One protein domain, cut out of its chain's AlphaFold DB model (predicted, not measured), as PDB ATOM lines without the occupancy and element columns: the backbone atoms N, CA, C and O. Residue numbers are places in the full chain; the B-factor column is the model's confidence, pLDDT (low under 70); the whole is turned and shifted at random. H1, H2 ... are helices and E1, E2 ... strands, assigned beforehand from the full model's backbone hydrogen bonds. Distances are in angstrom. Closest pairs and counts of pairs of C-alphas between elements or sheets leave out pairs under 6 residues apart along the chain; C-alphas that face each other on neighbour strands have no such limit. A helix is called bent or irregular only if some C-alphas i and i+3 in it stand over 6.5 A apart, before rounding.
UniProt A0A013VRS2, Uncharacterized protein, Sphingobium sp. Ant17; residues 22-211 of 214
ATOM      1  N   PRO A  22      55.059  96.196  74.841       86.19
ATOM      2  CA  PRO A  22      53.881  95.607  75.464       86.19
ATOM      3  C   PRO A  22      53.105  96.648  76.279       86.19
ATOM      4  O   PRO A  22      53.635  97.697  76.659       86.19
ATOM      5  N   ALA A  23      51.831  96.361  76.543       88.25
ATOM      6  CA  ALA A  23      51.077  97.097  77.554       88.25
ATOM      7  C   ALA A  23      51.715  96.862  78.931       88.25
ATOM      8  O   ALA A  23      52.216  95.769  79.203       88.25
ATOM      9  N   LEU A  24      51.718  97.893  79.774       91.25
ATOM     10  CA  LEU A  24      52.348  97.864  81.089       91.25
ATOM     11  C   LEU A  24      51.295  98.067  82.175       91.25
ATOM     12  O   LEU A  24      50.541  99.036  82.121       91.25
ATOM     13  N   GLU A  25      51.298  97.204  83.183       91.56
ATOM     14  CA  GLU A  25      50.558  97.442  84.421       91.56
ATOM     15  C   GLU A  25      51.378  98.372  85.317       91.56
ATOM     16  O   GLU A  25      52.541  98.089  85.594       91.56
ATOM     17  N   LEU A  26      50.806  99.509  85.726       93.75
ATOM     18  CA  LEU A  26      51.543 100.551  86.443       93.75
ATOM     19  C   LEU A  26      51.462 100.376  87.974       93.75
ATOM     20  O   LEU A  26      50.374 100.123  88.491       93.75
ATOM     21  N   PRO A  27      52.562 100.613  88.715       94.88
ATOM     22  CA  PRO A  27      53.883 100.993  88.214       94.88
ATOM     23  C   PRO A  27      54.596  99.829  87.514       94.88
ATOM     24  O   PRO A  27      54.395  98.668  87.856       94.88
ATOM     25  N   ALA A  28      55.464 100.157  86.560       94.62
ATOM     26  CA  ALA A  28      56.216  99.182  85.780       94.62
ATOM     27  C   ALA A  28      57.700  99.538  85.697       94.62
ATOM     28  O   ALA A  28      58.090 100.707  85.760       94.62
ATOM     29  N   MET A  29      58.519  98.514  85.475       94.56
ATOM     30  CA  MET A  29      59.912  98.654  85.067       94.56
ATOM     31  C   MET A  29      60.132  97.976  83.722       94.56
ATOM     32  O   MET A  29      59.566  96.920  83.433       94.56
ATOM     33  N   ALA A  30      60.999  98.569  82.912       95.31
ATOM     34  CA  ALA A  30      61.494  97.942  81.707       95.31
ATOM     35  C   ALA A  30      62.987  98.188  81.515       95.31
ATOM     36  O   ALA A  30      63.509  99.251  81.842       95.31
ATOM     37  N   PHE A  31      63.665  97.210  80.935       95.50
ATOM     38  CA  PHE A  31      65.083  97.267  80.619       95.50
ATOM     39  C   PHE A  31      65.256  96.900  79.160       95.50
ATOM     40  O   PHE A  31      64.717  95.890  78.725       95.50
ATOM     41  N   GLN A  32      66.004  97.693  78.401       96.38
ATOM     42  CA  GLN A  32      66.327  97.371  77.016       96.38
ATOM     43  C   GLN A  32      67.829  97.445  76.803       96.38
ATOM     44  O   GLN A  32      68.447  98.451  77.143       96.38
ATOM     45  N   THR A  33      68.390  96.411  76.184       97.06
ATOM     46  CA  THR A  33      69.748  96.432  75.631       97.06
ATOM     47  C   THR A  33      69.690  96.396  74.110       97.06
ATOM     48  O   THR A  33      68.801  95.774  73.529       97.06
ATOM     49  N   VAL A  34      70.639  97.076  73.473       96.81
ATOM     50  CA  VAL A  34      70.878  97.050  72.029       96.81
ATOM     51  C   VAL A  34      72.305  96.582  71.814       96.81
ATOM     52  O   VAL A  34      73.242  97.220  72.306       96.81
ATOM     53  N   ARG A  35      72.468  95.469  71.099       96.75
ATOM     54  CA  ARG A  35      73.753  94.794  70.910       96.75
ATOM     55  C   ARG A  35      74.109  94.672  69.437       96.75
ATOM     56  O   ARG A  35      73.270  94.312  68.611       96.75
ATOM     57  N   LEU A  36      75.375  94.925  69.129       95.44
ATOM     58  CA  LEU A  36      75.990  94.508  67.876       95.44
ATOM     59  C   LEU A  36      76.514  93.087  68.066       95.44
ATOM     60  O   LEU A  36      77.424  92.868  68.865       95.44
ATOM     61  N   VAL A  37      75.914  92.136  67.357       93.62
ATOM     62  CA  VAL A  37      76.285  90.719  67.414       93.62
ATOM     63  C   VAL A  37      76.922  90.350  66.082       93.62
ATOM     64  O   VAL A  37      76.259  90.408  65.040       93.62
ATOM     65  N   ASP A  38      78.212  90.023  66.122       90.50
ATOM     66  CA  ASP A  38      78.959  89.579  64.949       90.50
ATOM     67  C   ASP A  38      78.619  88.126  64.581       90.50
ATOM     68  O   ASP A  38      77.943  87.420  65.329       90.50
ATOM     69  N   GLU A  39      79.081  87.676  63.413       85.88
ATOM     70  CA  GLU A  39      78.795  86.324  62.916       85.88
ATOM     71  C   GLU A  39      79.360  85.219  63.826       85.88
ATOM     72  O   GLU A  39      78.750  84.162  63.973       85.88
ATOM     73  N   ASN A  40      80.493  85.471  64.490       87.88
ATOM     74  CA  ASN A  40      81.151  84.490  65.357       87.88
ATOM     75  C   ASN A  40      80.387  84.270  66.670       87.88
ATOM     76  O   ASN A  40      80.481  83.201  67.280       87.88
ATOM     77  N   ASP A  41      79.643  85.279  67.108       92.12
ATOM     78  CA  ASP A  41      78.837  85.244  68.319       92.12
ATOM     79  C   ASP A  41      77.383  84.823  68.066       92.12
ATOM     80  O   ASP A  41      76.688  84.493  69.028       92.12
ATOM     81  N   ARG A  42      76.929  84.729  66.804       89.31
ATOM     82  CA  ARG A  42      75.560  84.285  66.467       89.31
ATOM     83  C   ARG A  42      75.232  82.896  66.982       89.31
ATOM     84  O   ARG A  42      74.155  82.695  67.539       89.31
ATOM     85  N   GLU A  43      76.145  81.942  66.822       90.25
ATOM     86  CA  GLU A  43      75.898  80.580  67.302       90.25
ATOM     87  C   GLU A  43      75.833  80.542  68.831       90.25
ATOM     88  O   GLU A  43      74.966  79.887  69.403       90.25
ATOM     89  N   LYS A  44      76.704  81.300  69.509       92.00
ATOM     90  CA  LYS A  44      76.695  81.391  70.974       92.00
ATOM     91  C   LYS A  44      75.416  82.048  71.483       92.00
ATOM     92  O   LYS A  44      74.826  81.546  72.433       92.00
ATOM     93  N   GLU A  45      74.990  83.142  70.847       92.81
ATOM     94  CA  GLU A  45      73.731  83.830  71.150       92.81
ATOM     95  C   GLU A  45      72.576  82.837  71.073       92.81
ATOM     96  O   GLU A  45      71.796  82.708  72.015       92.81
ATOM     97  N   TRP A  46      72.517  82.090  69.970       91.00
ATOM     98  CA  TRP A  46      71.452  81.137  69.738       91.00
ATOM     99  C   TRP A  46      71.413  80.022  70.780       91.00
ATOM    100  O   TRP A  46      70.352  79.736  71.328       91.00
ATOM    101  N   LEU A  47      72.564  79.431  71.104       91.25
ATOM    102  CA  LEU A  47      72.648  78.381  72.118       91.25
ATOM    103  C   LEU A  47      72.208  78.885  73.500       91.25
ATOM    104  O   LEU A  47      71.518  78.160  74.215       91.25
ATOM    105  N   ILE A  48      72.556  80.122  73.869       91.75
ATOM    106  CA  ILE A  48      72.119  80.732  75.135       91.75
ATOM    107  C   ILE A  48      70.599  80.958  75.137       91.75
ATOM    108  O   ILE A  48      69.943  80.688  76.146       91.75
ATOM    109  N   LEU A  49      70.023  81.414  74.019       89.94
ATOM    110  CA  LEU A  49      68.574  81.589  73.879       89.94
ATOM    111  C   LEU A  49      67.830  80.250  73.943       89.94
ATOM    112  O   LEU A  49      66.843  80.143  74.665       89.94
ATOM    113  N   GLU A  50      68.304  79.211  73.253       89.94
ATOM    114  CA  GLU A  50      67.673  77.884  73.279       89.94
ATOM    115  C   GLU A  50      67.715  77.247  74.669       89.94
ATOM    116  O   GLU A  50      66.712  76.706  75.135       89.94
ATOM    117  N   GLN A  51      68.854  77.345  75.357       88.25
ATOM    118  CA  GLN A  51      69.001  76.828  76.720       88.25
ATOM    119  C   GLN A  51      68.008  77.459  77.690       88.25
ATOM    120  O   GLN A  51      67.622  76.833  78.676       88.25
ATOM    121  N   ARG A  52      67.628  78.712  77.435       82.81
ATOM    122  CA  ARG A  52      66.874  79.503  78.393       82.81
ATOM    123  C   ARG A  52      65.398  79.659  78.054       82.81
ATOM    124  O   ARG A  52      64.592  79.746  78.975       82.81
ATOM    125  N   CYS A  53      65.046  79.693  76.774       81.88
ATOM    126  CA  CYS A  53      63.676  79.913  76.321       81.88
ATOM    127  C   CYS A  53      62.987  78.603  75.926       81.88
ATOM    128  O   CYS A  53      61.953  78.269  76.499       81.88
ATOM    129  N   ALA A  54      63.534  77.867  74.955       81.62
ATOM    130  CA  ALA A  54      63.000  76.581  74.509       81.62
ATOM    131  C   ALA A  54      64.021  75.839  73.636       81.62
ATOM    132  O   ALA A  54      64.731  76.455  72.844       81.62
ATOM    133  N   SER A  55      64.055  74.507  73.712       83.31
ATOM    134  CA  SER A  55      64.902  73.705  72.824       83.31
ATOM    135  C   SER A  55      64.330  73.636  71.406       83.31
ATOM    136  O   SER A  55      63.139  73.364  71.247       83.31
ATOM    137  N   GLY A  56      65.187  73.769  70.389       81.69
ATOM    138  CA  GLY A  56      64.808  73.614  68.982       81.69
ATOM    139  C   GLY A  56      64.079  74.825  68.404       81.69
ATOM    140  O   GLY A  56      63.145  74.658  67.617       81.69
ATOM    141  N   LEU A  57      64.476  76.037  68.805       86.38
ATOM    142  CA  LEU A  57      63.953  77.264  68.208       86.38
ATOM    143  C   LEU A  57      64.282  77.289  66.701       86.38
ATOM    144  O   LEU A  57      65.327  76.806  66.259       86.38
ATOM    145  N   ASP A  58      63.411  77.899  65.894       86.69
ATOM    146  CA  ASP A  58      63.689  78.103  64.468       86.69
ATOM    147  C   ASP A  58      64.833  79.111  64.284       86.69
ATOM    148  O   ASP A  58      64.720  80.270  64.670       86.69
ATOM    149  N   ARG A  59      65.916  78.696  63.621       85.25
ATOM    150  CA  ARG A  59      67.102  79.525  63.329       85.25
ATOM    151  C   ARG A  59      66.784  80.789  62.511       85.25
ATOM    152  O   ARG A  59      67.542  81.766  62.533       85.25
ATOM    153  N   ASN A  60      65.661  80.804  61.793       86.12
ATOM    154  CA  ASN A  60      65.204  81.960  61.017       86.12
ATOM    155  C   ASN A  60      64.390  82.966  61.836       86.12
ATOM    156  O   ASN A  60      64.057  84.041  61.331       86.12
ATOM    157  N   LEU A  61      64.092  82.654  63.095       87.44
ATOM    158  CA  LEU A  61      63.311  83.509  63.970       87.44
ATOM    159  C   LEU A  61      63.997  84.874  64.140       87.44
ATOM    160  O   LEU A  61      65.222  85.004  64.250       87.44
ATOM    161  N   ARG A  62      63.184  85.928  64.074       87.56
ATOM    162  CA  ARG A  62      63.620  87.325  64.224       87.56
ATOM    163  C   ARG A  62      63.004  88.014  65.429       87.56
ATOM    164  O   ARG A  62      63.419  89.115  65.760       87.56
ATOM    165  N   HIS A  63      62.033  87.378  66.067       89.19
ATOM    166  CA  HIS A  63      61.371  87.885  67.250       89.19
ATOM    167  C   HIS A  63      60.931  86.717  68.126       89.19
ATOM    168  O   HIS A  63      60.279  85.796  67.631       89.19
ATOM    169  N   LEU A  64      61.291  86.778  69.402       88.75
ATOM    170  CA  LEU A  64      60.905  85.844  70.448       88.75
ATOM    171  C   LEU A  64      60.292  86.648  71.590       88.75
ATOM    172  O   LEU A  64      60.921  87.584  72.073       88.75
ATOM    173  N   GLU A  65      59.120  86.244  72.062       88.38
ATOM    174  CA  GLU A  65      58.554  86.729  73.318       88.38
ATOM    175  C   GLU A  65      58.306  85.529  74.229       88.38
ATOM    176  O   GLU A  65      57.787  84.501  73.788       88.38
ATOM    177  N   THR A  66      58.716  85.635  75.489       86.44
ATOM    178  CA  THR A  66      58.501  84.583  76.480       86.44
ATOM    179  C   THR A  66      58.251  85.169  77.863       86.44
ATOM    180  O   THR A  66      58.796  86.216  78.231       86.44
ATOM    181  N   GLU A  67      57.431  84.482  78.653       85.31
ATOM    182  CA  GLU A  67      57.336  84.751  80.084       85.31
ATOM    183  C   GLU A  67      58.605  84.221  80.743       85.31
ATOM    184  O   GLU A  67      58.909  83.030  80.702       85.31
ATOM    185  N   TRP A  68      59.391  85.132  81.301       76.06
ATOM    186  CA  TRP A  68      60.685  84.791  81.868       76.06
ATOM    187  C   TRP A  68      60.564  84.323  83.316       76.06
ATOM    188  O   TRP A  68      61.211  83.369  83.747       76.06
ATOM    189  N   SER A  69      59.751  85.035  84.086       76.25
ATOM    190  CA  SER A  69      59.401  84.699  85.458       76.25
ATOM    191  C   SER A  69      57.975  85.160  85.727       76.25
ATOM    192  O   SER A  69      57.392  85.890  84.926       76.25
ATOM    193  N   ALA A  70      57.435  84.809  86.896       74.00
ATOM    194  CA  ALA A  70      56.139  85.328  87.339       74.00
ATOM    195  C   ALA A  70      56.062  86.869  87.306       74.00
ATOM    196  O   ALA A  70      54.974  87.427  87.201       74.00
ATOM    197  N   ASN A  71      57.216  87.544  87.367       76.12
ATOM    198  CA  ASN A  71      57.301  88.994  87.479       76.12
ATOM    199  C   ASN A  71      57.709  89.690  86.177       76.12
ATOM    200  O   ASN A  71      57.687  90.918  86.149       76.12
ATOM    201  N   GLY A  72      58.102  88.974  85.113       86.50
ATOM    202  CA  GLY A  72      58.673  89.615  83.927       86.50
ATOM    203  C   GLY A  72      58.526  88.849  82.618       86.50
ATOM    204  O   GLY A  72      58.608  87.622  82.569       86.50
ATOM    205  N   ARG A  73      58.372  89.613  81.538       91.12
ATOM    206  CA  ARG A  73      58.358  89.155  80.145       91.12
ATOM    207  C   ARG A  73      59.609  89.608  79.427       91.12
ATOM    208  O   ARG A  73      60.044  90.743  79.601       91.12
ATOM    209  N   LEU A  74      60.160  88.719  78.615       91.25
ATOM    210  CA  LEU A  74      61.337  88.976  77.810       91.25
ATOM    211  C   LEU A  74      60.952  88.973  76.332       91.25
ATOM    212  O   LEU A  74      60.382  88.001  75.842       91.25
ATOM    213  N   ALA A  75      61.331  90.031  75.626       92.25
ATOM    214  CA  ALA A  75      61.286  90.118  74.178       92.25
ATOM    215  C   ALA A  75      62.713  90.195  73.625       92.25
ATOM    216  O   ALA A  75      63.495  91.056  74.025       92.25
ATOM    217  N   TRP A  76      63.049  89.314  72.692       93.38
ATOM    218  CA  TRP A  76      64.272  89.364  71.898       93.38
ATOM    219  C   TRP A  76      63.896  89.627  70.444       93.38
ATOM    220  O   TRP A  76      63.007  88.978  69.896       93.38
ATOM    221  N   GLU A  77      64.559  90.584  69.808       92.12
ATOM    222  CA  GLU A  77      64.324  90.949  68.413       92.12
ATOM    223  C   GLU A  77      65.652  91.107  67.677       92.12
ATOM    224  O   GLU A  77      66.521  91.881  68.084       92.12
ATOM    225  N   ARG A  78      65.790  90.410  66.549       90.75
ATOM    226  CA  ARG A  78      66.920  90.535  65.629       90.75
ATOM    227  C   ARG A  78      66.533  91.428  64.461       90.75
ATOM    228  O   ARG A  78      65.811  91.014  63.549       90.75
ATOM    229  N   HIS A  79      67.078  92.636  64.483       87.50
ATOM    230  CA  HIS A  79      67.038  93.578  63.369       87.50
ATOM    231  C   HIS A  79      68.196  93.291  62.412       87.50
ATOM    232  O   HIS A  79      69.051  92.441  62.678       87.50
ATOM    233  N   SER A  80      68.216  93.978  61.270       82.88
ATOM    234  CA  SER A  80      69.322  93.824  60.320       82.88
ATOM    235  C   SER A  80      70.635  94.407  60.857       82.88
ATOM    236  O   SER A  80      71.705  93.897  60.546       82.88
ATOM    237  N   GLU A  81      70.538  95.427  61.709       86.62
ATOM    238  CA  GLU A  81      71.655  96.232  62.201       86.62
ATOM    239  C   GLU A  81      72.099  95.840  63.618       86.62
ATOM    240  O   GLU A  81      73.261  96.006  63.976       86.62
ATOM    241  N   ALA A  82      71.174  95.348  64.444       92.94
ATOM    242  CA  ALA A  82      71.413  95.056  65.855       92.94
ATOM    243  C   ALA A  82      70.400  94.051  66.407       92.94
ATOM    244  O   ALA A  82      69.360  93.779  65.808       92.94
ATOM    245  N   VAL A  83      70.683  93.539  67.597       94.12
ATOM    246  CA  VAL A  83      69.735  92.774  68.405       94.12
ATOM    247  C   VAL A  83      69.238  93.649  69.547       94.12
ATOM    248  O   VAL A  83      70.034  94.333  70.191       94.12
ATOM    249  N   THR A  84      67.935  93.622  69.816       94.50
ATOM    250  CA  THR A  84      67.352  94.249  71.003       94.50
ATOM    251  C   THR A  84      66.770  93.203  71.934       94.50
ATOM    252  O   THR A  84      65.933  92.408  71.512       94.50
ATOM    253  N   THR A  85      67.143  93.266  73.209       94.81
ATOM    254  CA  THR A  85      66.542  92.442  74.264       94.81
ATOM    255  C   THR A  85      65.859  93.359  75.266       94.81
ATOM    256  O   THR A  85      66.520  94.219  75.853       94.81
ATOM    257  N   THR A  86      64.550  93.188  75.447       94.62
ATOM    258  CA  THR A  86      63.707  93.995  76.330       94.62
ATOM    259  C   THR A  86      63.087  93.118  77.414       94.62
ATOM    260  O   THR A  86      62.390  92.160  77.104       94.62
ATOM    261  N   LEU A  87      63.308  93.461  78.679       94.25
ATOM    262  CA  LEU A  87      62.609  92.894  79.828       94.25
ATOM    263  C   LEU A  87      61.560  93.894  80.299       94.25
ATOM    264  O   LEU A  87      61.897  95.050  80.540       94.25
ATOM    265  N   THR A  88      60.316  93.464  80.470       94.38
ATOM    266  CA  THR A  88      59.236  94.283  81.037       94.38
ATOM    267  C   THR A  88      58.611  93.582  82.228       94.38
ATOM    268  O   THR A  88      58.342  92.383  82.166       94.38
ATOM    269  N   SER A  89      58.346  94.320  83.299       91.81
ATOM    270  CA  SER A  89      57.645  93.792  84.464       91.81
ATOM    271  C   SER A  89      56.194  93.431  84.143       91.81
ATOM    272  O   SER A  89      55.507  94.201  83.475       91.81
ATOM    273  N   THR A  90      55.709  92.315  84.678       84.25
ATOM    274  CA  THR A  90      54.277  91.972  84.712       84.25
ATOM    275  C   THR A  90      53.592  92.540  85.950       84.25
ATOM    276  O   THR A  90      52.414  92.853  85.897       84.25
ATOM    277  N   SER A  91      54.326  92.713  87.053       82.19
ATOM    278  CA  SER A  91      53.844  93.369  88.267       82.19
ATOM    279  C   SER A  91      55.015  93.978  89.038       82.19
ATOM    280  O   SER A  91      56.075  93.359  89.160       82.19
ATOM    281  N   VAL A  92      54.835  95.193  89.559       84.50
ATOM    282  CA  VAL A  92      55.796  95.854  90.450       84.50
ATOM    283  C   VAL A  92      55.045  96.449  91.635       84.50
ATOM    284  O   VAL A  92      53.990  97.059  91.479       84.50
ATOM    285  N   SER A  93      55.593  96.277  92.840       83.88
ATOM    286  CA  SER A  93      55.050  96.927  94.036       83.88
ATOM    287  C   SER A  93      55.188  98.449  93.939       83.88
ATOM    288  O   SER A  93      56.198  98.952  93.450       83.88
ATOM    289  N   ALA A  94      54.221  99.188  94.485       77.12
ATOM    290  CA  ALA A  94      54.315 100.643  94.621       77.12
ATOM    291  C   ALA A  94      55.534 101.089  95.453       77.12
ATOM    292  O   ALA A  94      56.092 102.152  95.192       77.12
ATOM    293  N   ASP A  95      55.984 100.247  96.391       80.06
ATOM    294  CA  ASP A  95      57.143 100.501  97.256       80.06
ATOM    295  C   ASP A  95      58.452  99.914  96.695       80.06
ATOM    296  O   ASP A  95      59.442  99.757  97.416       80.06
ATOM    297  N   ALA A  96      58.470  99.519  95.418       82.75
ATOM    298  CA  ALA A  96      59.652  98.929  94.811       82.75
ATOM    299  C   ALA A  96      60.838  99.905  94.803       82.75
ATOM    300  O   ALA A  96      60.721 101.091  94.492       82.75
ATOM    301  N   GLN A  97      62.025  99.370  95.088       87.62
ATOM    302  CA  GLN A  97      63.271 100.108  94.934       87.62
ATOM    303  C   GLN A  97      63.666 100.150  93.457       87.62
ATOM    304  O   GLN A  97      64.492  99.360  93.003       87.62
ATOM    305  N   PHE A  98      63.054 101.067  92.704       90.56
ATOM    306  CA  PHE A  98      63.207 101.124  91.252       90.56
ATOM    307  C   PHE A  98      64.668 101.196  90.802       90.56
ATOM    308  O   PHE A  98      65.017 100.548  89.834       90.56
ATOM    309  N   TRP A  99      65.549 101.906  91.512       92.81
ATOM    310  CA  TRP A  99      66.931 102.142  91.067       92.81
ATOM    311  C   TRP A  99      67.991 101.197  91.647       92.81
ATOM    312  O   TRP A  99      69.178 101.445  91.437       92.81
ATOM    313  N   SER A 100      67.586 100.126  92.337       88.31
ATOM    314  CA  SER A 100      68.510  99.109  92.873       88.31
ATOM    315  C   SER A 100      68.855  97.997  91.867       88.31
ATOM    316  O   SER A 100      69.706  97.156  92.147       88.31
ATOM    317  N   ALA A 101      68.201  97.974  90.700       81.25
ATOM    318  CA  ALA A 101      68.533  97.073  89.597       81.25
ATOM    319  C   ALA A 101      69.797  97.549  88.833       81.25
ATOM    320  O   ALA A 101      70.022  98.761  88.744       81.25
ATOM    321  N   PRO A 102      70.587  96.639  88.225       77.25
ATOM    322  CA  PRO A 102      70.323  95.204  88.073       77.25
ATOM    323  C   PRO A 102      70.651  94.362  89.311       77.25
ATOM    324  O   PRO A 102      70.229  93.217  89.371       77.25
ATOM    325  N   ASP A 103      71.342  94.907  90.312       81.81
ATOM    326  CA  ASP A 103      71.918  94.109  91.399       81.81
ATOM    327  C   ASP A 103      70.867  93.499  92.339       81.81
ATOM    328  O   ASP A 103      70.999  92.351  92.770       81.81
ATOM    329  N   VAL A 104      69.792  94.235  92.638       81.56
ATOM    330  CA  VAL A 104      68.771  93.833  93.615       81.56
ATOM    331  C   VAL A 104      67.368  93.927  93.024       81.56
ATOM    332  O   VAL A 104      67.028  94.860  92.301       81.56
ATOM    333  N   GLY A 105      66.518  92.973  93.405       81.00
ATOM    334  CA  GLY A 105      65.086  92.994  93.127       81.00
ATOM    335  C   GLY A 105      64.611  91.783  92.323       81.00
ATOM    336  O   GLY A 105      65.402  90.903  91.985       81.00
ATOM    337  N   PRO A 106      63.312  91.733  91.985       78.44
ATOM    338  CA  PRO A 106      62.684  90.573  91.343       78.44
ATOM    339  C   PRO A 106      63.190  90.282  89.918       78.44
ATOM    340  O   PRO A 106      62.808  89.271  89.331       78.44
ATOM    341  N   PHE A 107      64.030  91.161  89.366       83.69
ATOM    342  CA  PHE A 107      64.586  91.069  88.017       83.69
ATOM    343  C   PHE A 107      66.092  90.809  87.982       83.69
ATOM    344  O   PHE A 107      66.622  90.664  86.885       83.69
ATOM    345  N   SER A 108      66.772  90.741  89.134       86.69
ATOM    346  CA  SER A 108      68.241  90.688  89.196       86.69
ATOM    347  C   SER A 108      68.815  89.513  88.396       86.69
ATOM    348  O   SER A 108      69.562  89.737  87.449       86.69
ATOM    349  N   ASP A 109      68.350  88.284  88.641       86.62
ATOM    350  CA  ASP A 109      68.803  87.092  87.901       86.62
ATOM    351  C   ASP A 109      68.584  87.208  86.382       86.62
ATOM    352  O   ASP A 109      69.404  86.765  85.576       86.62
ATOM    353  N   THR A 110      67.465  87.811  85.968       87.38
ATOM    354  CA  THR A 110      67.142  88.032  84.553       87.38
ATOM    355  C   THR A 110      68.071  89.045  83.917       87.38
ATOM    356  O   THR A 110      68.516  88.844  82.789       87.38
ATOM    357  N   LEU A 111      68.337  90.143  84.620       89.75
ATOM    358  CA  LEU A 111      69.198  91.212  84.139       89.75
ATOM    359  C   LEU A 111      70.644  90.741  84.065       89.75
ATOM    360  O   LEU A 111      71.275  90.936  83.032       89.75
ATOM    361  N   GLN A 112      71.112  90.007  85.075       90.06
ATOM    362  CA  GLN A 112      72.415  89.348  85.047       90.06
ATOM    363  C   GLN A 112      72.522  88.401  83.849       90.06
ATOM    364  O   GLN A 112      73.493  88.465  83.100       90.06
ATOM    365  N   TRP A 113      71.507  87.572  83.589       90.38
ATOM    366  CA  TRP A 113      71.495  86.753  82.374       90.38
ATOM    367  C   TRP A 113      71.511  87.605  81.094       90.38
ATOM    368  O   TRP A 113      72.317  87.338  80.200       90.38
ATOM    369  N   MET A 114      70.675  88.643  80.993       91.44
ATOM    370  CA  MET A 114      70.642  89.533  79.826       91.44
ATOM    371  C   MET A 114      72.000  90.189  79.579       91.44
ATOM    372  O   MET A 114      72.369  90.410  78.424       91.44
ATOM    373  N   GLU A 115      72.744  90.499  80.638       91.50
ATOM    374  CA  GLU A 115      74.085  91.078  80.586       91.50
ATOM    375  C   GLU A 115      75.118  90.104  80.005       91.50
ATOM    376  O   GLU A 115      76.000  90.555  79.272       91.50
ATOM    377  N   THR A 116      74.940  88.790  80.207       91.94
ATOM    378  CA  THR A 116      75.798  87.730  79.632       91.94
ATOM    379  C   THR A 116      75.570  87.441  78.146       91.94
ATOM    380  O   THR A 116      76.381  86.734  77.545       91.94
ATOM    381  N   LEU A 117      74.497  87.963  77.533       93.94
ATOM    382  CA  LEU A 117      74.263  87.779  76.096       93.94
ATOM    383  C   LEU A 117      75.455  88.328  75.287       93.94
ATOM    384  O   LEU A 117      75.977  89.394  75.624       93.94
ATOM    385  N   PRO A 118      75.893  87.627  74.228       94.50
ATOM    386  CA  PRO A 118      77.092  88.003  73.491       94.50
ATOM    387  C   PRO A 118      76.876  89.259  72.634       94.50
ATOM    388  O   PRO A 118      75.759  89.761  72.481       94.50
ATOM    389  N   GLY A 119      77.966  89.777  72.069       94.31
ATOM    390  CA  GLY A 119      77.973  91.035  71.327       94.31
ATOM    391  C   GLY A 119      78.173  92.282  72.193       94.31
ATOM    392  O   GLY A 119      78.117  92.259  73.426       94.31
ATOM    393  N   LEU A 120      78.418  93.405  71.520       95.38
ATOM    394  CA  LEU A 120      78.778  94.680  72.142       95.38
ATOM    395  C   LEU A 120      77.535  95.532  72.399       95.38
ATOM    396  O   LEU A 120      76.804  95.863  71.464       95.38
ATOM    397  N   VAL A 121      77.309  95.921  73.656       96.25
ATOM    398  CA  VAL A 121      76.207  96.817  74.034       96.25
ATOM    399  C   VAL A 121      76.516  98.230  73.558       96.25
ATOM    400  O   VAL A 121      77.452  98.865  74.035       96.25
ATOM    401  N   ILE A 122      75.692  98.746  72.651       96.38
ATOM    402  CA  ILE A 122      75.782 100.138  72.187       96.38
ATOM    403  C   ILE A 122      74.815 101.053  72.932       96.38
ATOM    404  O   ILE A 122      74.966 102.273  72.923       96.38
ATOM    405  N   ARG A 123      73.795 100.466  73.565       96.62
ATOM    406  CA  ARG A 123      72.844 101.176  74.411       96.62
ATOM    407  C   ARG A 123      72.191 100.220  75.397       96.62
ATOM    408  O   ARG A 123      71.753  99.139  75.012       96.62
ATOM    409  N   ALA A 124      72.048 100.672  76.636       97.25
ATOM    410  CA  ALA A 124      71.222 100.035  77.648       97.25
ATOM    411  C   ALA A 124      70.360 101.099  78.342       97.25
ATOM    412  O   ALA A 124      70.864 102.172  78.675       97.25
ATOM    413  N   THR A 125      69.066 100.841  78.530       97.44
ATOM    414  CA  THR A 125      68.145 101.780  79.189       97.44
ATOM    415  C   THR A 125      67.318 101.065  80.247       97.44
ATOM    416  O   THR A 125      66.734 100.025  79.961       97.44
ATOM    417  N   HIS A 126      67.237 101.658  81.432       96.75
ATOM    418  CA  HIS A 126      66.332 101.319  82.516       96.75
ATOM    419  C   HIS A 126      65.214 102.364  82.566       96.75
ATOM    420  O   HIS A 126      65.460 103.568  82.677       96.75
ATOM    421  N   ILE A 127      63.983 101.894  82.431       97.31
ATOM    422  CA  ILE A 127      62.771 102.685  82.301       97.31
ATOM    423  C   ILE A 127      61.872 102.392  83.497       97.31
ATOM    424  O   ILE A 127      61.541 101.234  83.742       97.31
ATOM    425  N   VAL A 128      61.443 103.436  84.196       97.19
ATOM    426  CA  VAL A 128      60.437 103.357  85.258       97.19
ATOM    427  C   VAL A 128      59.192 104.083  84.782       97.19
ATOM    428  O   VAL A 128      59.273 105.227  84.335       97.19
ATOM    429  N   VAL A 129      58.041 103.422  84.867       97.44
ATOM    430  CA  VAL A 129      56.757 103.964  84.418       97.44
ATOM    431  C   VAL A 129      55.799 104.007  85.596       97.44
ATOM    432  O   VAL A 129      55.571 102.998  86.258       97.44
ATOM    433  N   VAL A 130      55.230 105.178  85.860       97.56
ATOM    434  CA  VAL A 130      54.324 105.427  86.982       97.56
ATOM    435  C   VAL A 130      53.033 106.089  86.514       97.56
ATOM    436  O   VAL A 130      52.941 106.622  85.407       97.56
ATOM    437  N   ALA A 131      52.014 106.053  87.370       96.88
ATOM    438  CA  ALA A 131      50.677 106.512  87.016       96.88
ATOM    439  C   ALA A 131      50.616 108.011  86.679       96.88
ATOM    440  O   ALA A 131      49.923 108.399  85.739       96.88
ATOM    441  N   ASN A 132      51.317 108.867  87.427       97.75
ATOM    442  CA  ASN A 132      51.261 110.319  87.252       97.75
ATOM    443  C   ASN A 132      52.480 111.038  87.858       97.75
ATOM    444  O   ASN A 132      53.320 110.411  88.505       97.75
ATOM    445  N   ASP A 133      52.541 112.357  87.658       98.12
ATOM    446  CA  ASP A 133      53.636 113.223  88.115       98.12
ATOM    447  C   ASP A 133      53.896 113.130  89.636       98.12
ATOM    448  O   ASP A 133      55.055 113.109  90.045       98.12
ATOM    449  N   SER A 134      52.864 112.980  90.479       97.38
ATOM    450  CA  SER A 134      53.038 112.834  91.938       97.38
ATOM    451  C   SER A 134      53.751 111.539  92.325       97.38
ATOM    452  O   SER A 134      54.540 111.525  93.265       97.38
ATOM    453  N   TYR A 135      53.515 110.448  91.592       96.69
ATOM    454  CA  TYR A 135      54.292 109.218  91.766       96.69
ATOM    455  C   TYR A 135      55.687 109.315  91.133       96.69
ATOM    456  O   TYR A 135      56.584 108.579  91.538       96.69
ATOM    457  N   ALA A 136      55.887 110.197  90.149       97.50
ATOM    458  CA  ALA A 136      57.164 110.348  89.458       97.50
ATOM    459  C   ALA A 136      58.179 111.165  90.258       97.50
ATOM    460  O   ALA A 136      59.354 110.820  90.238       97.50
ATOM    461  N   GLU A 137      57.749 112.200  90.982       96.75
ATOM    462  CA  GLU A 137      58.616 113.069  91.795       96.75
ATOM    463  C   GLU A 137      59.621 112.283  92.670       96.75
ATOM    464  O   GLU A 137      60.827 112.392  92.433       96.75
ATOM    465  N   PRO A 138      59.192 111.369  93.567       96.31
ATOM    466  CA  PRO A 138      60.127 110.604  94.396       96.31
ATOM    467  C   PRO A 138      60.968 109.577  93.615       96.31
ATOM    468  O   PRO A 138      61.945 109.045  94.154       96.31
ATOM    469  N   VAL A 139      60.581 109.237  92.382       96.81
ATOM    470  CA  VAL A 139      61.355 108.359  91.491       96.81
ATOM    471  C   VAL A 139      62.451 109.162  90.794       96.81
ATOM    472  O   VAL A 139      63.589 108.701  90.748       96.81
ATOM    473  N   VAL A 140      62.129 110.360  90.300       97.75
ATOM    474  CA  VAL A 140      63.066 111.295  89.661       97.75
ATOM    475  C   VAL A 140      64.133 111.747  90.658       97.75
ATOM    476  O   VAL A 140      65.316 111.687  90.329       97.75
ATOM    477  N   ASP A 141      63.750 112.085  91.890       96.69
ATOM    478  CA  ASP A 141      64.690 112.508  92.941       96.69
ATOM    479  C   ASP A 141      65.737 111.436  93.272       96.69
ATOM    480  O   ASP A 141      66.884 111.738  93.597       96.69
ATOM    481  N   ARG A 142      65.356 110.159  93.163       96.19
ATOM    482  CA  ARG A 142      66.240 109.012  93.418       96.19
ATOM    483  C   ARG A 142      66.948 108.499  92.165       96.19
ATOM    484  O   ARG A 142      67.756 107.578  92.268       96.19
ATOM    485  N   ALA A 143      66.655 109.067  90.995       95.94
ATOM    486  CA  ALA A 143      67.215 108.630  89.719       95.94
ATOM    487  C   ALA A 143      68.656 109.106  89.493       95.94
ATOM    488  O   ALA A 143      69.241 108.742  88.474       95.94
ATOM    489  N   ASP A 144      69.237 109.876  90.421       96.12
ATOM    490  CA  ASP A 144      70.612 110.399  90.348       96.12
ATOM    491  C   ASP A 144      70.896 111.152  89.033       96.12
ATOM    492  O   ASP A 144      71.989 111.111  88.475       96.12
ATOM    493  N   PHE A 145      69.871 111.813  88.483       98.00
ATOM    494  CA  PHE A 145      70.021 112.577  87.253       98.00
ATOM    495  C   PHE A 145      70.960 113.757  87.469       98.00
ATOM    496  O   PHE A 145      70.807 114.530  88.415       98.00
ATOM    497  N   HIS A 146      71.886 113.957  86.534       97.25
ATOM    498  CA  HIS A 146      72.769 115.112  86.596       97.25
ATOM    499  C   HIS A 146      71.957 116.418  86.437       97.25
ATOM    500  O   HIS A 146      71.383 116.636  85.364       97.25
ATOM    501  N   PRO A 147      71.954 117.347  87.418       93.94
ATOM    502  CA  PRO A 147      71.033 118.492  87.423       93.94
ATOM    503  C   PRO A 147      71.140 119.395  86.190       93.94
ATOM    504  O   PRO A 147      70.137 119.869  85.673       93.94
ATOM    505  N   GLY A 148      72.356 119.598  85.669       96.50
ATOM    506  CA  GLY A 148      72.575 120.421  84.471       96.50
ATOM    507  C   GLY A 148      72.180 119.757  83.147       96.50
ATOM    508  O   GLY A 148      72.260 120.398  82.106       96.50
ATOM    509  N   HIS A 149      71.845 118.464  83.161       96.50
ATOM    510  CA  HIS A 149      71.514 117.677  81.966       96.50
ATOM    511  C   HIS A 149      70.094 117.103  82.024       96.50
ATOM    512  O   HIS A 149      69.637 116.539  81.033       96.50
ATOM    513  N   LEU A 150      69.405 117.224  83.162       98.12
ATOM    514  CA  LEU A 150      68.047 116.735  83.329       98.12
ATOM    515  C   LEU A 150      67.109 117.442  82.348       98.12
ATOM    516  O   LEU A 150      66.952 118.662  82.368       98.12
ATOM    517  N   VAL A 151      66.449 116.647  81.513       97.50
ATOM    518  CA  VAL A 151      65.408 117.096  80.593       97.50
ATOM    519  C   VAL A 151      64.084 116.480  81.016       97.50
ATOM    520  O   VAL A 151      64.026 115.297  81.352       97.50
ATOM    521  N   SER A 152      63.013 117.271  80.934       97.69
ATOM    522  CA  SER A 152      61.639 116.777  80.970       97.69
ATOM    523  C   SER A 152      60.889 117.199  79.712       97.69
ATOM    524  O   SER A 152      61.128 118.279  79.172       97.69
ATOM    525  N   CYS A 153      59.992 116.342  79.234       97.12
ATOM    526  CA  CYS A 153      59.161 116.603  78.064       97.12
ATOM    527  C   CYS A 153      57.778 115.981  78.258       97.12
ATOM    528  O   CYS A 153      57.673 114.905  78.844       97.12
ATOM    529  N   ILE A 154      56.737 116.643  77.749       97.88
ATOM    530  CA  ILE A 154      55.395 116.069  77.619       97.88
ATOM    531  C   ILE A 154      55.220 115.643  76.161       97.88
ATOM    532  O   ILE A 154      55.483 116.415  75.239       97.88
ATOM    533  N   ILE A 155      54.808 114.398  75.961       96.31
ATOM    534  CA  ILE A 155      54.530 113.791  74.667       96.31
ATOM    535  C   ILE A 155      53.014 113.722  74.514       96.31
ATOM    536  O   ILE A 155      52.329 113.131  75.347       96.31
ATOM    537  N   GLY A 156      52.503 114.332  73.443       92.12
ATOM    538  CA  GLY A 156      51.067 114.559  73.309       92.12
ATOM    539  C   GLY A 156      50.588 115.519  74.395       92.12
ATOM    540  O   GLY A 156      51.228 116.546  74.623       92.12
ATOM    541  N   ASP A 157      49.510 115.145  75.081       91.81
ATOM    542  CA  ASP A 157      48.873 115.978  76.109       91.81
ATOM    543  C   ASP A 157      49.059 115.431  77.539       91.81
ATOM    544  O   ASP A 157      48.684 116.096  78.506       91.81
ATOM    545  N   SER A 158      49.637 114.233  77.695       96.19
ATOM    546  CA  SER A 158      49.635 113.511  78.978       96.19
ATOM    547  C   SER A 158      50.994 112.921  79.354       96.19
ATOM    548  O   SER A 158      51.516 113.220  80.430       96.19
ATOM    549  N   VAL A 159      51.592 112.091  78.493       98.31
ATOM    550  CA  VAL A 159      52.768 111.294  78.873       98.31
ATOM    551  C   VAL A 159      53.965 112.202  79.126       98.31
ATOM    552  O   VAL A 159      54.493 112.811  78.199       98.31
ATOM    553  N   ARG A 160      54.440 112.270  80.369       98.62
ATOM    554  CA  ARG A 160      55.630 113.050  80.721       98.62
ATOM    555  C   ARG A 160      56.828 112.135  80.892       98.62
ATOM    556  O   ARG A 160      56.709 111.055  81.459       98.62
ATOM    557  N   ILE A 161      57.989 112.574  80.421       98.44
ATOM    558  CA  ILE A 161      59.251 111.854  80.578       98.44
ATOM    559  C   ILE A 161      60.307 112.694  81.291       98.44
ATOM    560  O   ILE A 161      60.269 113.924  81.219       98.44
ATOM    561  N   TRP A 162      61.276 112.015  81.910       98.69
ATOM    562  CA  TRP A 162      62.507 112.598  82.446       98.69
ATOM    563  C   TRP A 162      63.712 111.718  82.138       98.69
ATOM    564  O   TRP A 162      63.664 110.501  82.324       98.69
ATOM    565  N   SER A 163      64.805 112.330  81.691       98.31
ATOM    566  CA  SER A 163      66.105 111.676  81.527       98.31
ATOM    567  C   SER A 163      67.210 112.727  81.480       98.31
ATOM    568  O   SER A 163      66.976 113.848  81.032       98.31
ATOM    569  N   ASP A 164      68.422 112.363  81.887       97.81
ATOM    570  CA  ASP A 164      69.632 113.150  81.627       97.81
ATOM    571  C   ASP A 164      70.435 112.638  80.418       97.81
ATOM    572  O   ASP A 164      71.460 113.218  80.056       97.81
ATOM    573  N   PHE A 165      69.969 111.549  79.790       95.19
ATOM    574  CA  PHE A 165      70.629 110.848  78.685       95.19
ATOM    575  C   PHE A 165      72.088 110.450  78.975       95.19
ATOM    576  O   PHE A 165      72.900 110.343  78.051       95.19
ATOM    577  N   ARG A 166      72.432 110.220  80.249       96.19
ATOM    578  CA  ARG A 166      73.755 109.747  80.681       96.19
ATOM    579  C   ARG A 166      73.727 108.256  80.998       96.19
ATOM    580  O   ARG A 166      72.668 107.678  81.220       96.19
ATOM    581  N   ILE A 167      74.909 107.649  81.030       96.06
ATOM    582  CA  ILE A 167      75.112 106.294  81.549       96.06
ATOM    583  C   ILE A 167      75.376 106.409  83.053       96.06
ATOM    584  O   ILE A 167      76.249 107.174  83.467       96.06
ATOM    585  N   HIS A 168      74.610 105.668  83.848       95.38
ATOM    586  CA  HIS A 168      74.715 105.633  85.310       95.38
ATOM    587  C   HIS A 168      75.613 104.473  85.766       95.38
ATOM    588  O   HIS A 168      76.043 103.667  84.944       95.38
ATOM    589  N   ALA A 169      75.906 104.368  87.068       88.25
ATOM    590  CA  ALA A 169      76.885 103.411  87.611       88.25
ATOM    591  C   ALA A 169      76.660 101.942  87.187       88.25
ATOM    592  O   ALA A 169      77.627 101.218  86.980       88.25
ATOM    593  N   GLY A 170      75.404 101.523  86.987       85.38
ATOM    594  CA  GLY A 170      75.052 100.180  86.506       85.38
ATOM    595  C   GLY A 170      75.170  99.971  84.988       85.38
ATOM    596  O   GLY A 170      74.737  98.944  84.488       85.38
ATOM    597  N   GLY A 171      75.669 100.944  84.218       92.94
ATOM    598  CA  GLY A 171      75.806 100.844  82.758       92.94
ATOM    599  C   GLY A 171      74.534 101.163  81.958       92.94
ATOM    600  O   GLY A 171      74.579 101.242  80.731       92.94
ATOM    601  N   TYR A 172      73.411 101.420  82.634       96.50
ATOM    602  CA  TYR A 172      72.143 101.798  82.008       96.50
ATOM    603  C   TYR A 172      71.954 103.317  82.003       96.50
ATOM    604  O   TYR A 172      72.256 104.008  82.978       96.50
ATOM    605  N   GLY A 173      71.374 103.835  80.922       97.19
ATOM    606  CA  GLY A 173      70.687 105.121  80.960       97.19
ATOM    607  C   GLY A 173      69.371 105.013  81.723       97.19
ATOM    608  O   GLY A 173      68.769 103.942  81.769       97.19
ATOM    609  N   ARG A 174      68.911 106.114  82.317       97.69
ATOM    610  CA  ARG A 174      67.682 106.143  83.122       97.69
ATOM    611  C   ARG A 174      66.596 106.969  82.436       97.69
ATOM    612  O   ARG A 174      66.872 108.045  81.903       97.69
ATOM    613  N   LEU A 175      65.366 106.461  82.438       98.25
ATOM    614  CA  LEU A 175      64.179 107.128  81.905       98.25
ATOM    615  C   LEU A 175      63.026 106.960  82.896       98.25
ATOM    616  O   LEU A 175      62.655 105.837  83.220       98.25
ATOM    617  N   VAL A 176      62.440 108.065  83.348       98.56
ATOM    618  CA  VAL A 176      61.183 108.047  84.110       98.56
ATOM    619  C   VAL A 176      60.054 108.469  83.189       98.56
ATOM    620  O   VAL A 176      60.233 109.380  82.382       98.56
ATOM    621  N   VAL A 177      58.905 107.813  83.305       98.50
ATOM    622  CA  VAL A 177      57.702 108.085  82.518       98.50
ATOM    623  C   VAL A 177      56.497 108.169  83.451       98.50
ATOM    624  O   VAL A 177      56.258 107.252  84.230       98.50
ATOM    625  N   ALA A 178      55.717 109.239  83.353       98.44
ATOM    626  CA  ALA A 178      54.422 109.384  84.009       98.44
ATOM    627  C   ALA A 178      53.306 109.316  82.961       98.44
ATOM    628  O   ALA A 178      53.347 110.044  81.968       98.44
ATOM    629  N   ALA A 179      52.314 108.450  83.176       98.19
ATOM    630  CA  ALA A 179      51.216 108.259  82.226       98.19
ATOM    631  C   ALA A 179      50.214 109.426  82.221       98.19
ATOM    632  O   ALA A 179      49.698 109.778  81.165       98.19
ATOM    633  N   ASN A 180      49.937 110.027  83.383       98.12
ATOM    634  CA  ASN A 180      49.026 111.170  83.552       98.12
ATOM    635  C   ASN A 180      47.653 110.971  82.881       98.12
ATOM    636  O   ASN A 180      47.110 111.881  82.257       98.12
ATOM    637  N   GLY A 181      47.091 109.765  83.005       96.56
ATOM    638  CA  GLY A 181      45.780 109.421  82.441       96.56
ATOM    639  C   GLY A 181      45.782 109.065  80.951       96.56
ATOM    640  O   GLY A 181      44.712 108.792  80.410       96.56
ATOM    641  N   ALA A 182      46.948 109.029  80.294       96.88
ATOM    642  CA  ALA A 182      47.076 108.488  78.945       96.88
ATOM    643  C   ALA A 182      46.616 107.023  78.894       96.88
ATOM    644  O   ALA A 182      46.828 106.259  79.837       96.88
ATOM    645  N   ALA A 183      46.038 106.614  77.765       94.50
ATOM    646  CA  ALA A 183      45.703 105.211  77.543       94.50
ATOM    647  C   ALA A 183      46.978 104.353  77.461       94.50
ATOM    648  O   ALA A 183      47.985 104.794  76.903       94.50
ATOM    649  N   ASP A 184      46.921 103.093  77.900       91.44
ATOM    650  CA  ASP A 184      48.090 102.193  77.952       91.44
ATOM    651  C   ASP A 184      48.847 102.125  76.620       91.44
ATOM    652  O   ASP A 184      50.071 102.230  76.561       91.44
ATOM    653  N   GLY A 185      48.108 102.037  75.509       91.12
ATOM    654  CA  GLY A 185      48.704 102.011  74.177       91.12
ATOM    655  C   GLY A 185      49.460 103.295  73.812       91.12
ATOM    656  O   GLY A 185      50.391 103.237  73.015       91.12
ATOM    657  N   GLU A 186      49.074 104.452  74.350       93.25
ATOM    658  CA  GLU A 186      49.788 105.719  74.155       93.25
ATOM    659  C   GLU A 186      51.098 105.754  74.942       93.25
ATOM    660  O   GLU A 186      52.126 106.140  74.381       93.25
ATOM    661  N   VAL A 187      51.092 105.267  76.187       95.81
ATOM    662  CA  VAL A 187      52.301 105.128  77.011       95.81
ATOM    663  C   VAL A 187      53.296 104.185  76.332       95.81
ATOM    664  O   VAL A 187      54.431 104.583  76.055       95.81
ATOM    665  N   SER A 188      52.860 102.974  75.962       93.69
ATOM    666  CA  SER A 188      53.718 101.979  75.308       93.69
ATOM    667  C   SER A 188      54.272 102.484  73.974       93.69
ATOM    668  O   SER A 188      55.471 102.358  73.722       93.69
ATOM    669  N   ARG A 189      53.449 103.128  73.131       92.19
ATOM    670  CA  ARG A 189      53.927 103.721  71.867       92.19
ATOM    671  C   ARG A 189      54.921 104.858  72.100       92.19
ATOM    672  O   ARG A 189      55.890 104.956  71.353       92.19
ATOM    673  N   SER A 190      54.709 105.697  73.111       95.00
ATOM    674  CA  SER A 190      55.626 106.798  73.434       95.00
ATOM    675  C   SER A 190      56.991 106.264  73.860       95.00
ATOM    676  O   SER A 190      58.012 106.663  73.297       95.00
ATOM    677  N   ILE A 191      57.009 105.285  74.772       95.62
ATOM    678  CA  ILE A 191      58.234 104.598  75.200       95.62
ATOM    679  C   ILE A 191      58.932 103.963  74.000       95.62
ATOM    680  O   ILE A 191      60.125 104.191  73.794       95.62
ATOM    681  N   GLN A 192      58.187 103.233  73.168       93.12
ATOM    682  CA  GLN A 192      58.726 102.592  71.976       93.12
ATOM    683  C   GLN A 192      59.429 103.586  71.053       93.12
ATOM    684  O   GLN A 192      60.560 103.343  70.644       93.12
ATOM    685  N   ARG A 193      58.792 104.720  70.735       92.12
ATOM    686  CA  ARG A 193      59.373 105.717  69.824       92.12
ATOM    687  C   ARG A 193      60.622 106.368  70.404       92.12
ATOM    688  O   ARG A 193      61.586 106.560  69.668       92.12
ATOM    689  N   ILE A 194      60.652 106.651  71.707       94.00
ATOM    690  CA  ILE A 194      61.862 107.151  72.382       94.00
ATOM    691  C   ILE A 194      62.990 106.115  72.298       94.00
ATOM    692  O   ILE A 194      64.139 106.462  72.006       94.00
ATOM    693  N   GLN A 195      62.678 104.840  72.548       94.06
ATOM    694  CA  GLN A 195      63.658 103.766  72.435       94.06
ATOM    695  C   GLN A 195      64.158 103.634  70.993       94.06
ATOM    696  O   GLN A 195      65.357 103.731  70.768       94.06
ATOM    697  N   GLU A 196      63.288 103.548  69.994       91.81
ATOM    698  CA  GLU A 196      63.694 103.454  68.587       91.81
ATOM    699  C   GLU A 196      64.566 104.637  68.149       91.81
ATOM    700  O   GLU A 196      65.645 104.426  67.593       91.81
ATOM    701  N   LEU A 197      64.158 105.875  68.451       92.56
ATOM    702  CA  LEU A 197      64.935 107.068  68.105       92.56
ATOM    703  C   LEU A 197      66.335 107.032  68.722       92.56
ATOM    704  O   LEU A 197      67.320 107.308  68.037       92.56
ATOM    705  N   GLY A 198      66.446 106.663  69.999       93.75
ATOM    706  CA  GLY A 198      67.748 106.543  70.645       93.75
ATOM    707  C   GLY A 198      68.584 105.370  70.110       93.75
ATOM    708  O   GLY A 198      69.803 105.502  70.020       93.75
ATOM    709  N   ASN A 199      67.962 104.258  69.702       93.38
ATOM    710  CA  ASN A 199      68.658 103.088  69.154       93.38
ATOM    711  C   ASN A 199      69.297 103.449  67.811       93.38
ATOM    712  O   ASN A 199      70.508 103.312  67.641       93.38
ATOM    713  N   TYR A 200      68.507 104.017  66.898       91.19
ATOM    714  CA  TYR A 200      68.989 104.418  65.576       91.19
ATOM    715  C   TYR A 200      69.940 105.609  65.615       91.19
ATOM    716  O   TYR A 200      70.860 105.669  64.799       91.19
ATOM    717  N   ARG A 201      69.788 106.529  66.579       93.38
ATOM    718  CA  ARG A 201      70.780 107.588  66.804       93.38
ATOM    719  C   ARG A 201      72.151 106.996  67.135       93.38
ATOM    720  O   ARG A 201      73.132 107.417  66.535       93.38
ATOM    721  N   ASN A 202      72.224 106.031  68.054       93.19
ATOM    722  CA  ASN A 202      73.496 105.395  68.420       93.19
ATOM    723  C   ASN A 202      74.082 104.584  67.258       93.19
ATOM    724  O   ASN A 202      75.258 104.750  66.950       93.19
ATOM    725  N   LEU A 203      73.260 103.792  66.558       92.31
ATOM    726  CA  LEU A 203      73.692 103.058  65.362       92.31
ATOM    727  C   LEU A 203      74.274 103.996  64.294       92.31
ATOM    728  O   LEU A 203      75.388 103.782  63.824       92.31
ATOM    729  N   SER A 204      73.571 105.088  63.983       90.81
ATOM    730  CA  SER A 204      74.016 106.060  62.973       90.81
ATOM    731  C   SER A 204      75.331 106.748  63.357       90.81
ATOM    732  O   SER A 204      76.189 106.977  62.504       90.81
ATOM    733  N   LEU A 205      75.511 107.089  64.640       90.56
ATOM    734  CA  LEU A 205      76.743 107.716  65.131       90.56
ATOM    735  C   LEU A 205      77.937 106.752  65.089       90.56
ATOM    736  O   LEU A 205      79.048 107.176  64.769       90.56
ATOM    737  N   LEU A 206      77.717 105.466  65.363       88.38
ATOM    738  CA  LEU A 206      78.758 104.442  65.268       88.38
ATOM    739  C   LEU A 206      79.201 104.218  63.822       88.38
ATOM    740  O   LEU A 206      80.398 104.259  63.543       88.38
ATOM    741  N   GLU A 207      78.260 104.068  62.887       79.88
ATOM    742  CA  GLU A 207      78.593 103.938  61.463       79.88
ATOM    743  C   GLU A 207      79.359 105.158  60.936       79.88
ATOM    744  O   GLU A 207      80.339 105.015  60.201       79.88
ATOM    745  N   GLY A 208      78.955 106.365  61.345       68.88
ATOM    746  CA  GLY A 208      79.673 107.596  61.010       68.88
ATOM    747  C   GLY A 208      81.099 107.627  61.568       68.88
ATOM    748  O   GLY A 208      82.019 108.069  60.882       68.88
ATOM    749  N   THR A 209      81.301 107.103  62.779       68.88
ATOM    750  CA  THR A 209      82.620 107.039  63.429       68.88
ATOM    751  C   THR A 209      83.542 106.043  62.724       68.88
ATOM    752  O   THR A 209      84.695 106.371  62.448       68.88
ATOM    753  N   HIS A 210      83.034 104.867  62.335       60.72
ATOM    754  CA  HIS A 210      83.806 103.886  61.562       60.72
ATOM    755  C   HIS A 210      84.242 104.416  60.188       60.72
ATOM    756  O   HIS A 210      85.335 104.090  59.734       60.72
ATOM    757  N   ARG A 211      83.441 105.278  59.547       50.03
ATOM    758  CA  ARG A 211      83.811 105.927  58.275       50.03
ATOM    759  C   ARG A 211      84.842 107.049  58.409       50.03
ATOM    760  O   ARG A 211      85.398 107.451  57.399       50.03
TER     761      ARG A 211
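AT A GLANCE: This is residues 22 to 211 of the 214 residues of an uncharacterized protein of Sphingobium sp. Ant17 (UniProt A0A013VRS2). One twisted sheet of eight strands curls round the long helix H4 on one face, with the short helices H2 and H3 packed on the other; H1 lies off to one side, next to E1 in the chain. The printed part has 190 residues, in the order E1 H1 E2 E3 E4 H2 E5 H3 E6 E7 E8 H4, four named helices and eight named strands, class mixed. The sheet runs E2 E3 E4 E1 E5 E8 E7 E6 and is mixed. The whole is compact, with a radius of gyration of the C-alphas of 16.6 A and spans of 47 by 44 by 30 A.

IN THESE COORDINATES: E1, residues 28 to 36, begins at C-alpha 28 (56.216, 99.182, 85.780) and is 27.1 A long. H1, residues 39 to 52, 20.7 A, is only just irregular, with C-alphas 40 and 43 6.8 A apart. E2 is residues 63 to 69, E3 72 to 78, E4 83 to 89, H2 108 to 116. E5, residues 120 to 130, is 30.6 A long. H3, residues 133 to 140, is only just irregular, with C-alphas 135 and 138 6.55 A apart. E6 is residues 151 to 155, E7 159 to 163, E8 173 to 178. H4, residues 184 to 211, 41.0 A, ends at C-alpha 211 (83.811, 105.927, 58.275).

HOW THE PARTS SIT: E1 and E5 are antiparallel, with N 30 and O 127 2.8 A apart, within hydrogen-bond range. E5 and E8 are parallel, with N 128 and O 175 at 2.9 A. E2 E3 E4 and E6 E7 E8 are meanders, each strand the antiparallel neighbour of the one before; N 75 and O 86 of the hairpin E3 and E4 are 2.8 A apart. E4, H2, E5 and E5, H3, E6 are split strand-helix-strand units, with other strands between their two; both crossovers are right-handed. With helices on both faces of the sheet there are three layers. H2 lies over E4 at a height over the sheet of 8.3 A; their closest C-alphas, Thr 85 and Met 114, are 7.5 A apart. H3, on the same face, has its closest C-alphas to E8 at Asp 133 and Ala 178, 5.7 A. H4's closest to E5 are Ile 122 and Asn 202, 6.9 A. H1 is only just not on the sheet, with 4 pairs of C-alphas within 10 A. In H2 and H4 every O i to N i+4 pair is within hydrogen-bond range; in H1 8 of 10, in H3 2 of 4.

THE WHOLE: The farthest C-alphas, Gly 56 and Gly 148, are 49.9 A apart. The printed part has no cut. The link E4 to H2 is long, 18 residues. The mean pLDDT of the printed part is 91.1; residues 208 to 211 are under 70.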